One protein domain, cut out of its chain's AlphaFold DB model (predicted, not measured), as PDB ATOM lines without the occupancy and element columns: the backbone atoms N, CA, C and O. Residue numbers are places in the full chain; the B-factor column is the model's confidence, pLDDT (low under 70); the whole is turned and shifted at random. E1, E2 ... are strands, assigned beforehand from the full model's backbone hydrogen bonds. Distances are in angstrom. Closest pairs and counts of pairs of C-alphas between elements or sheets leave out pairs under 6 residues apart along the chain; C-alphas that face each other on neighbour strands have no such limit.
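Overview. This is residues 6 to 76 of the 310 residues of the protein "Hypothetical protein" of Coccolithus braarudii (UniProt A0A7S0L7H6). Three antiparallel two-stranded ribbons, E1 with E4, hairpin E2 and E3, and hairpin E5 and E6, stand in a triangle round a common middle, loosely set and with gaps between them. The hairpin E2 and E3 is inserted along the chain between the two short strands E1 and E4, and the longer hairpin E5 and E6 makes the third side. The printed part has 71 residues with no named helix and six named strands, E1 to E6 in order; the class is all strand, with 33 of the 71 residues, under half, in named elements. The whole is only just loose, close to compact, with a radius of gyration of the C-alphas of 13.6 A and spans of 40 by 28 by 24 A.

Along the chain. E1, residues 6 to 8, begins at C-alpha 6 at (-33.357, -6.411, -0.325) and is 6.2 A long. E2, residues 15 to 20, measures 15.7 A, and E3, residues 29 to 34, measures 16.7 A. E4, residues 44 to 47, is 10.0 A long. E5, residues 53 to 59, measures 19.8 A and begins at C-alpha 53 at (-47.334, -7.903, 1.589). E6, residues 69 to 75, measures 19.4 A and ends at C-alpha 75 at (-45.231, -10.021, -2.759).

Arrangement. E1 and E4 are antiparallel neighbours at 153 degrees between their directions; C-alphas 7 and 45 face each other at 4.9 A, and N 6 and O 46 are within hydrogen-bond range at 2.9 A. E2 and E3 form an antiparallel hairpin at 159 degrees; C-alphas 15 and 34 face each other at 4.3 A, N 18 and O 31 are 2.8 A apart and N 33 and O 16 2.9 A, both within hydrogen-bond range. E5 and E6 form an antiparallel hairpin at 157 degrees; C-alphas 56 and 72 face each other at 4.5 A, and N 55 and O 73 are within hydrogen-bond range at 2.8 A, as are N 73 and O 55 at 2.8 A. E3 and E5 are near each other, with 8 pairs of C-alphas within 10 A. E4 and E6 have 1 pair of C-alphas within 8 A, the closest, those of Thr 47 and Ile 75, 7.9 A apart. Among the pairs that are apart are E1 and E2, E2 and E5, and E3 and E6.

Size, cuts and confidence. The C-alphas of Gly 50 and Gln 64, the two farthest apart, are 41.9 A from each other. The printed part has no cut. The link from E4 to E5 is tight, the other four links are short, and no link is long. The mean pLDDT of the printed part is 87.0; residue 11 and residues 24 to 26 are under 70.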
ATOM      1  N   GLU A   6     -34.707  -6.900  -0.067       86.69
ATOM      2  CA  GLU A   6     -33.357  -6.411  -0.325       86.69
ATOM      3  C   GLU A   6     -33.309  -5.839  -1.742       86.69
ATOM      4  O   GLU A   6     -33.700  -6.498  -2.710       86.69
ATOM      5  N   LEU A   7     -32.878  -4.583  -1.861       87.00
ATOM      6  CA  LEU A   7     -32.668  -3.925  -3.146       87.00
ATOM      7  C   LEU A   7     -31.260  -4.264  -3.628       87.00
ATOM      8  O   LEU A   7     -30.289  -3.907  -2.970       87.00
ATOM      9  N   ILE A   8     -31.167  -4.959  -4.760       83.00
ATOM     10  CA  ILE A   8     -29.892  -5.334  -5.368       83.00
ATOM     11  C   ILE A   8     -29.552  -4.285  -6.423       83.00
ATOM     12  O   ILE A   8     -30.332  -4.050  -7.353       83.00
ATOM     13  N   GLU A   9     -28.382  -3.667  -6.281       74.38
ATOM     14  CA  GLU A   9     -27.861  -2.736  -7.277       74.38
ATOM     15  C   GLU A   9     -27.634  -3.454  -8.611       74.38
ATOM     16  O   GLU A   9     -27.191  -4.601  -8.671       74.38
ATOM     17  N   SER A  10     -27.991  -2.782  -9.703       70.00
ATOM     18  CA  SER A  10     -27.764  -3.288 -11.050       70.00
ATOM     19  C   SER A  10     -26.710  -2.429 -11.725       70.00
ATOM     20  O   SER A  10     -26.862  -1.211 -11.764       70.00
ATOM     21  N   ASP A  11     -25.692  -3.065 -12.309       68.19
ATOM     22  CA  ASP A  11     -24.605  -2.385 -13.030       68.19
ATOM     23  C   ASP A  11     -25.105  -1.505 -14.194       68.19
ATOM     24  O   ASP A  11     -24.418  -0.585 -14.626       68.19
ATOM     25  N   SER A  12     -26.311  -1.771 -14.711       70.38
ATOM     26  CA  SER A  12     -26.938  -0.992 -15.786       70.38
ATOM     27  C   SER A  12     -27.704   0.241 -15.292       70.38
ATOM     28  O   SER A  12     -28.189   1.030 -16.106       70.38
ATOM     29  N   ASN A  13     -27.857   0.413 -13.976       73.12
ATOM     30  CA  ASN A  13     -28.660   1.481 -13.407       73.12
ATOM     31  C   ASN A  13     -27.828   2.756 -13.202       73.12
ATOM     32  O   ASN A  13     -26.970   2.825 -12.332       73.12
ATOM     33  N   VAL A  14     -28.142   3.797 -13.974       78.12
ATOM     34  CA  VAL A  14     -27.523   5.133 -13.864       78.12
ATOM     35  C   VAL A  14     -28.183   6.027 -12.804       78.12
ATOM     36  O   VAL A  14     -27.824   7.196 -12.649       78.12
ATOM     37  N   ALA A  15     -29.203   5.530 -12.098       84.81
ATOM     38  CA  ALA A  15     -29.897   6.296 -11.075       84.81
ATOM     39  C   ALA A  15     -29.121   6.308  -9.755       84.81
ATOM     40  O   ALA A  15     -28.631   5.286  -9.286       84.81
ATOM     41  N   ILE A  16     -29.107   7.465  -9.095       86.06
ATOM     42  CA  ILE A  16     -28.580   7.577  -7.734       86.06
ATOM     43  C   ILE A  16     -29.634   7.040  -6.769       86.06
ATOM     44  O   ILE A  16     -30.737   7.593  -6.697       86.06
ATOM     45  N   ALA A  17     -29.283   5.987  -6.034       89.00
ATOM     46  CA  ALA A  17     -30.111   5.407  -4.988       89.00
ATOM     47  C   ALA A  17     -29.886   6.125  -3.648       89.00
ATOM     48  O   ALA A  17     -28.759   6.407  -3.250       89.00
ATOM     49  N   SER A  18     -30.973   6.412  -2.938       88.62
ATOM     50  CA  SER A  18     -30.961   6.932  -1.572       88.62
ATOM     51  C   SER A  18     -31.861   6.067  -0.705       88.62
ATOM     52  O   SER A  18     -33.068   5.996  -0.947       88.62
ATOM     53  N   HIS A  19     -31.287   5.441   0.318       88.69
ATOM     54  CA  HIS A  19     -32.005   4.594   1.266       88.69
ATOM     55  C   HIS A  19     -32.362   5.406   2.504       88.69
ATOM     56  O   HIS A  19     -31.493   5.997   3.140       88.69
ATOM     57  N   THR A  20     -33.650   5.455   2.831       86.56
ATOM     58  CA  THR A  20     -34.127   6.131   4.039       86.56
ATOM     59  C   THR A  20     -34.365   5.074   5.113       86.56
ATOM     60  O   THR A  20     -35.122   4.133   4.854       86.56
ATOM     61  N   PRO A  21     -33.735   5.185   6.297       80.94
ATOM     62  CA  PRO A  21     -34.004   4.263   7.388       80.94
ATOM     63  C   PRO A  21     -35.472   4.387   7.806       80.94
ATOM     64  O   PRO A  21     -35.999   5.490   7.949       80.94
ATOM     65  N   VAL A  22     -36.140   3.249   7.971       79.44
ATOM     66  CA  VAL A  22     -37.535   3.198   8.412       79.44
ATOM     67  C   VAL A  22     -37.542   2.930   9.913       79.44
ATOM     68  O   VAL A  22     -37.114   1.867  10.358       79.44
ATOM     69  N   GLU A  23     -38.008   3.892  10.708       72.44
ATOM     70  CA  GLU A  23     -38.126   3.712  12.156       72.44
ATOM     71  C   GLU A  23     -39.260   2.730  12.489       72.44
ATOM     72  O   GLU A  23     -40.391   2.880  12.029       72.44
ATOM     73  N   GLY A  24     -38.959   1.700  13.287       65.44
ATOM     74  CA  GLY A  24     -39.961   0.786  13.853       65.44
ATOM     75  C   GLY A  24     -40.631  -0.188  12.872       65.44
ATOM     76  O   GLY A  24     -41.583  -0.862  13.262       65.44
ATOM     77  N   GLY A  25     -40.155  -0.293  11.626       64.88
ATOM     78  CA  GLY A  25     -40.731  -1.173  10.606       64.88
ATOM     79  C   GLY A  25     -39.697  -2.024   9.870       64.88
ATOM     80  O   GLY A  25     -38.541  -1.646   9.737       64.88
ATOM     81  N   TYR A  26     -40.138  -3.162   9.328       65.69
ATOM     82  CA  TYR A  26     -39.327  -4.037   8.462       65.69
ATOM     83  C   TYR A  26     -39.341  -3.600   6.988       65.69
ATOM     84  O   TYR A  26     -38.926  -4.344   6.104       65.69
ATOM     85  N   GLY A  27     -39.901  -2.426   6.712       73.94
ATOM     86  CA  GLY A  27     -40.131  -1.930   5.368       73.94
ATOM     87  C   GLY A  27     -38.897  -1.294   4.743       73.94
ATOM     88  O   GLY A  27     -38.038  -0.752   5.428       73.94
ATOM     89  N   VAL A  28     -38.849  -1.297   3.413       85.38
ATOM     90  CA  VAL A  28     -37.853  -0.541   2.643       85.38
ATOM     91  C   VAL A  28     -38.458   0.744   2.098       85.38
ATOM     92  O   VAL A  28     -39.531   0.709   1.479       85.38
ATOM     93  N   LEU A  29     -37.736   1.851   2.284       90.25
ATOM     94  CA  LEU A  29     -37.961   3.129   1.619       90.25
ATOM     95  C   LEU A  29     -36.683   3.540   0.879       90.25
ATOM     96  O   LEU A  29     -35.655   3.828   1.491       90.25
ATOM     97  N   ALA A  30     -36.755   3.563  -0.449       91.06
ATOM     98  CA  ALA A  30     -35.648   3.971  -1.302       91.06
ATOM     99  C   ALA A  30     -36.139   4.924  -2.391       91.06
ATOM    100  O   ALA A  30     -37.246   4.776  -2.908       91.06
ATOM    101  N   THR A  31     -35.302   5.897  -2.733       92.25
ATOM    102  CA  THR A  31     -35.545   6.857  -3.811       92.25
ATOM    103  C   THR A  31     -34.453   6.711  -4.856       92.25
ATOM    104  O   THR A  31     -33.275   6.827  -4.531       92.25
ATOM    105  N   TYR A  32     -34.850   6.489  -6.107       91.81
ATOM    106  CA  TYR A  32     -33.942   6.429  -7.249       91.81
ATOM    107  C   TYR A  32     -34.102   7.695  -8.082       91.81
ATOM    108  O   TYR A  32     -35.183   7.970  -8.606       91.81
ATOM    109  N   ARG A  33     -33.031   8.482  -8.199       91.44
ATOM    110  CA  ARG A  33     -33.020   9.713  -8.993       91.44
ATOM    111  C   ARG A  33     -32.238   9.506 -10.285       91.44
ATOM    112  O   ARG A  33     -31.010   9.470 -10.262       91.44
ATOM    113  N   CYS A  34     -32.946   9.456 -11.410       89.38
ATOM    114  CA  CYS A  34     -32.335   9.455 -12.738       89.38
ATOM    115  C   CYS A  34     -31.799  10.859 -13.068       89.38
ATOM    116  O   CYS A  34     -32.569  11.824 -13.155       89.38
ATOM    117  N   GLN A  35     -30.478  10.990 -13.208       85.31
ATOM    118  CA  GLN A  35     -29.850  12.262 -13.581       85.31
ATOM    119  C   GLN A  35     -30.074  12.564 -15.066       85.31
ATOM    120  O   GLN A  35     -30.537  13.652 -15.429       85.31
ATOM    121  N   GLU A  36     -29.829  11.557 -15.898       85.25
ATOM    122  CA  GLU A  36     -30.042  11.588 -17.340       85.25
ATOM    123  C   GLU A  36     -31.501  11.288 -17.713       85.25
ATOM    124  O   GLU A  36     -32.307  10.833 -16.895       85.25
ATOM    125  N   VAL A  37     -31.868  11.587 -18.962       85.44
ATOM    126  CA  VAL A  37     -33.202  11.278 -19.488       85.44
ATOM    127  C   VAL A  37     -33.291   9.773 -19.729       85.44
ATOM    128  O   VAL A  37     -32.686   9.250 -20.658       85.44
ATOM    129  N   THR A  38     -34.064   9.082 -18.895       86.94
ATOM    130  CA  THR A  38     -34.241   7.626 -18.959       86.94
ATOM    131  C   THR A  38     -35.714   7.261 -19.089       86.94
ATOM    132  O   THR A  38     -36.538   7.724 -18.300       86.94
ATOM    133  N   ASN A  39     -36.026   6.361 -20.021       88.56
ATOM    134  CA  ASN A  39     -37.394   5.873 -20.245       88.56
ATOM    135  C   ASN A  39     -37.658   4.512 -19.577       88.56
ATOM    136  O   ASN A  39     -38.800   4.064 -19.516       88.56
ATOM    137  N   ARG A  40     -36.606   3.846 -19.087       87.75
ATOM    138  CA  ARG A  40     -36.663   2.558 -18.391       87.75
ATOM    139  C   ARG A  40     -35.726   2.600 -17.189       87.75
ATOM    140  O   ARG A  40     -34.597   3.063 -17.311       87.75
ATOM    141  N   LEU A  41     -36.207   2.084 -16.064       88.38
ATOM    142  CA  LEU A  41     -35.429   1.841 -14.855       88.38
ATOM    143  C   LEU A  41     -35.625   0.376 -14.473       88.38
ATOM    144  O   LEU A  41     -36.763  -0.074 -14.341       88.38
ATOM    145  N   GLU A  42     -34.533  -0.369 -14.337       88.94
ATOM    146  CA  GLU A  42     -34.564  -1.761 -13.897       88.94
ATOM    147  C   GLU A  42     -34.068  -1.844 -12.456       88.94
ATOM    148  O   GLU A  42     -32.990  -1.352 -12.131       88.94
ATOM    149  N   LEU A  43     -34.879  -2.451 -11.591       87.94
ATOM    150  CA  LEU A  43     -34.576  -2.649 -10.179       87.94
ATOM    151  C   LEU A  43     -34.676  -4.138  -9.875       87.94
ATOM    152  O   LEU A  43     -35.673  -4.776 -10.218       87.94
ATOM    153  N   ARG A  44     -33.655  -4.683  -9.215       89.00
ATOM    154  CA  ARG A  44     -33.657  -6.070  -8.753       89.00
ATOM    155  C   ARG A  44     -34.008  -6.102  -7.278       89.00
ATOM    156  O   ARG A  44     -33.471  -5.338  -6.480       89.00
ATOM    157  N   ILE A  45     -34.938  -6.978  -6.932       89.06
ATOM    158  CA  ILE A  45     -35.465  -7.102  -5.578       89.06
ATOM    159  C   ILE A  45     -35.345  -8.561  -5.178       89.06
ATOM    160  O   ILE A  45     -35.821  -9.441  -5.896       89.06
ATOM    161  N   ARG A  46     -34.727  -8.814  -4.028       89.44
ATOM    162  CA  ARG A  46     -34.706 -10.132  -3.400       89.44
ATOM    163  C   ARG A  46     -35.721 -10.166  -2.268       89.44
ATOM    164  O   ARG A  46     -35.786  -9.264  -1.432       89.44
ATOM    165  N   THR A  47     -36.527 -11.218  -2.274       90.75
ATOM    166  CA  THR A  47     -37.564 -11.495  -1.281       90.75
ATOM    167  C   THR A  47     -37.184 -12.721  -0.463       90.75
ATOM    168  O   THR A  47     -36.529 -13.625  -0.983       90.75
ATOM    169  N   SER A  48     -37.670 -12.798   0.771       88.25
ATOM    170  CA  SER A  48     -37.580 -14.003   1.601       88.25
ATOM    171  C   SER A  48     -38.929 -14.715   1.635       88.25
ATOM    172  O   SER A  48     -39.961 -14.065   1.818       88.25
ATOM    173  N   GLU A  49     -38.942 -16.040   1.470       89.75
ATOM    174  CA  GLU A  49     -40.180 -16.819   1.590       89.75
ATOM    175  C   GLU A  49     -40.805 -16.675   2.984       89.75
ATOM    176  O   GLU A  49     -40.128 -16.444   3.983       89.75
ATOM    177  N   GLY A  50     -42.135 -16.740   3.044       90.00
ATOM    178  CA  GLY A  50     -42.905 -16.560   4.277       90.00
ATOM    179  C   GLY A  50     -43.137 -15.098   4.673       90.00
ATOM    180  O   GLY A  50     -44.034 -14.821   5.468       90.00
ATOM    181  N   ARG A  51     -42.412 -14.137   4.085       90.19
ATOM    182  CA  ARG A  51     -42.657 -12.696   4.260       90.19
ATOM    183  C   ARG A  51     -43.429 -12.161   3.053       90.19
ATOM    184  O   ARG A  51     -42.960 -12.243   1.926       90.19
ATOM    185  N   TYR A  52     -44.625 -11.622   3.285       93.25
ATOM    186  CA  TYR A  52     -45.553 -11.220   2.222       93.25
ATOM    187  C   TYR A  52     -46.301  -9.931   2.550       93.25
ATOM    188  O   TYR A  52     -46.455  -9.575   3.718       93.25
ATOM    189  N   GLY A  53     -46.766  -9.247   1.505       92.62
ATOM    190  CA  GLY A  53     -47.334  -7.903   1.589       92.62
ATOM    191  C   GLY A  53     -47.257  -7.171   0.250       92.62
ATOM    192  O   GLY A  53     -47.305  -7.795  -0.810       92.62
ATOM    193  N   ASN A  54     -47.152  -5.850   0.287       92.88
ATOM    194  CA  ASN A  54     -47.193  -4.959  -0.857       92.88
ATOM    195  C   ASN A  54     -45.941  -4.074  -0.982       92.88
ATOM    196  O   ASN A  54     -45.523  -3.344  -0.077       92.88
ATOM    197  N   LEU A  55     -45.409  -4.033  -2.198       92.69
ATOM    198  CA  LEU A  55     -44.421  -3.062  -2.631       92.69
ATOM    199  C   LEU A  55     -45.110  -1.947  -3.420       92.69
ATOM    200  O   LEU A  55     -45.586  -2.161  -4.532       92.69
ATOM    201  N   GLN A  56     -45.136  -0.746  -2.855       93.69
ATOM    202  CA  GLN A  56     -45.606   0.451  -3.548       93.69
ATOM    203  C   GLN A  56     -44.438   1.162  -4.229       93.69
ATOM    204  O   GLN A  56     -43.405   1.405  -3.602       93.69
ATOM    205  N   VAL A  57     -44.622   1.513  -5.500       93.88
ATOM    206  CA  VAL A  57     -43.654   2.240  -6.323       93.88
ATOM    207  C   VAL A  57     -44.306   3.519  -6.822       93.88
ATOM    208  O   VAL A  57     -45.358   3.481  -7.460       93.88
ATOM    209  N   TYR A  58     -43.660   4.647  -6.543       94.50
ATOM    210  CA  TYR A  58     -44.097   5.975  -6.954       94.50
ATOM    211  C   TYR A  58     -43.157   6.497  -8.040       94.50
ATOM    212  O   TYR A  58     -41.944   6.569  -7.839       94.50
ATOM    213  N   VAL A  59     -43.710   6.835  -9.203       94.44
ATOM    214  CA  VAL A  59     -42.960   7.283 -10.379       94.44
ATOM    215  C   VAL A  59     -43.340   8.722 -10.703       94.44
ATOM    216  O   VAL A  59     -44.492   9.009 -11.033       94.44
ATOM    217  N   TRP A  60     -42.352   9.617 -10.656       92.88
ATOM    218  CA  TRP A  60     -42.497  11.023 -11.033       92.88
ATOM    219  C   TRP A  60     -41.836  11.305 -12.388       92.88
ATOM    220  O   TRP A  60     -40.611  11.449 -12.453       92.88
ATOM    221  N   PRO A  61     -42.610  11.425 -13.479       91.88
ATOM    222  CA  PRO A  61     -42.064  11.823 -14.768       91.88
ATOM    223  C   PRO A  61     -41.587  13.283 -14.777       91.88
ATOM    224  O   PRO A  61     -42.081  14.164 -14.063       91.88
ATOM    225  N   ARG A  62     -40.623  13.581 -15.657       89.31
ATOM    226  CA  ARG A  62     -40.126  14.945 -15.892       89.31
ATOM    227  C   ARG A  62     -41.068  15.725 -16.831       89.31
ATOM    228  O   ARG A  62     -40.645  16.180 -17.883       89.31
ATOM    229  N   ILE A  63     -42.334  15.883 -16.437       90.56
ATOM    230  CA  ILE A  63     -43.357  16.668 -17.159       90.56
ATOM    231  C   ILE A  63     -43.863  17.852 -16.317       90.56
ATOM    232  O   ILE A  63     -43.574  17.922 -15.118       90.56
ATOM    233  N   GLN A  64     -44.602  18.768 -16.953       91.06
ATOM    234  CA  GLN A  64     -45.277  19.903 -16.320       91.06
ATOM    235  C   GLN A  64     -46.768  19.900 -16.725       91.06
ATOM    236  O   GLN A  64     -47.039  19.886 -17.926       91.06
ATOM    237  N   PRO A  65     -47.729  19.928 -15.780       91.81
ATOM    238  CA  PRO A  65     -47.557  19.930 -14.322       91.81
ATOM    239  C   PRO A  65     -46.966  18.615 -13.787       91.81
ATOM    240  O   PRO A  65     -47.065  17.572 -14.429       91.81
ATOM    241  N   LYS A  66     -46.343  18.661 -12.602       91.94
ATOM    242  CA  LYS A  66     -45.800  17.466 -11.943       91.94
ATOM    243  C   LYS A  66     -46.932  16.534 -11.523       91.94
ATOM    244  O   LYS A  66     -47.803  16.926 -10.754       91.94
ATOM    245  N   THR A  67     -46.875  15.291 -11.984       92.88
ATOM    246  CA  THR A  67     -47.779  14.212 -11.573       92.88
ATOM    247  C   THR A  67     -46.974  13.035 -11.027       92.88
ATOM    248  O   THR A  67     -45.763  12.949 -11.233       92.88
ATOM    249  N   CYS A  68     -47.644  12.150 -10.291       92.44
ATOM    250  CA  CYS A  68     -47.080  10.910  -9.772       92.44
ATOM    251  C   CYS A  68     -47.970   9.749 -10.195       92.44
ATOM    252  O   CYS A  68     -49.185   9.811 -10.008       92.44
ATOM    253  N   CYS A  69     -47.368   8.676 -10.692       93.75
ATOM    254  CA  CYS A  69     -48.045   7.396 -10.845       93.75
ATOM    255  C   CYS A  69     -47.659   6.500  -9.669       93.75
ATOM    256  O   CYS A  69     -46.474   6.346  -9.387       93.75
ATOM    257  N   ALA A  70     -48.644   5.923  -8.987       94.69
ATOM    258  CA  ALA A  70     -48.419   4.941  -7.934       94.69
ATOM    259  C   ALA A  70     -48.849   3.561  -8.436       94.69
ATOM    260  O   ALA A  70     -49.988   3.386  -8.869       94.69
ATOM    261  N   THR A  71     -47.945   2.591  -8.358       94.50
ATOM    262  CA  THR A  71     -48.207   1.194  -8.716       94.50
ATOM    263  C   THR A  71     -47.897   0.306  -7.521       94.50
ATOM    264  O   THR A  71     -46.880   0.489  -6.852       94.50
ATOM    265  N   THR A  72     -48.759  -0.674  -7.265       94.31
ATOM    266  CA  THR A  72     -48.599  -1.625  -6.161       94.31
ATOM    267  C   THR A  72     -48.326  -3.017  -6.711       94.31
ATOM    268  O   THR A  72     -49.080  -3.518  -7.543       94.31
ATOM    269  N   PHE A  73     -47.277  -3.657  -6.206       93.12
ATOM    270  CA  PHE A  73     -46.912  -5.035  -6.508       93.12
ATOM    271  C   PHE A  73     -47.122  -5.900  -5.268       93.12
ATOM    272  O   PHE A  73     -46.619  -5.577  -4.193       93.12
ATOM    273  N   ALA A  74     -47.855  -7.002  -5.406       92.81
ATOM    274  CA  ALA A  74     -48.063  -7.943  -4.312       92.81
ATOM    275  C   ALA A  74     -46.897  -8.940  -4.236       92.81
ATOM    276  O   ALA A  74     -46.647  -9.677  -5.189       92.81
ATOM    277  N   ILE A  75     -46.226  -8.998  -3.088       94.62
ATOM    278  CA  ILE A  75     -45.231 -10.021  -2.759       94.62
ATOM    279  C   ILE A  75     -45.972 -11.179  -2.097       94.62
ATOM    280  O   ILE A  75     -46.554 -11.023  -1.021       94.62
ATOM    281  N   LYS A  76     -45.983 -12.334  -2.764       95.88
ATOM    282  CA  LYS A  76     -46.693 -13.535  -2.308       95.88
ATOM    283  C   LYS A  76     -45.912 -14.262  -1.201       95.88
ATOM    284  O   LYS A  76     -44.687 -14.210  -1.207       95.88
TER     285      LYS A  76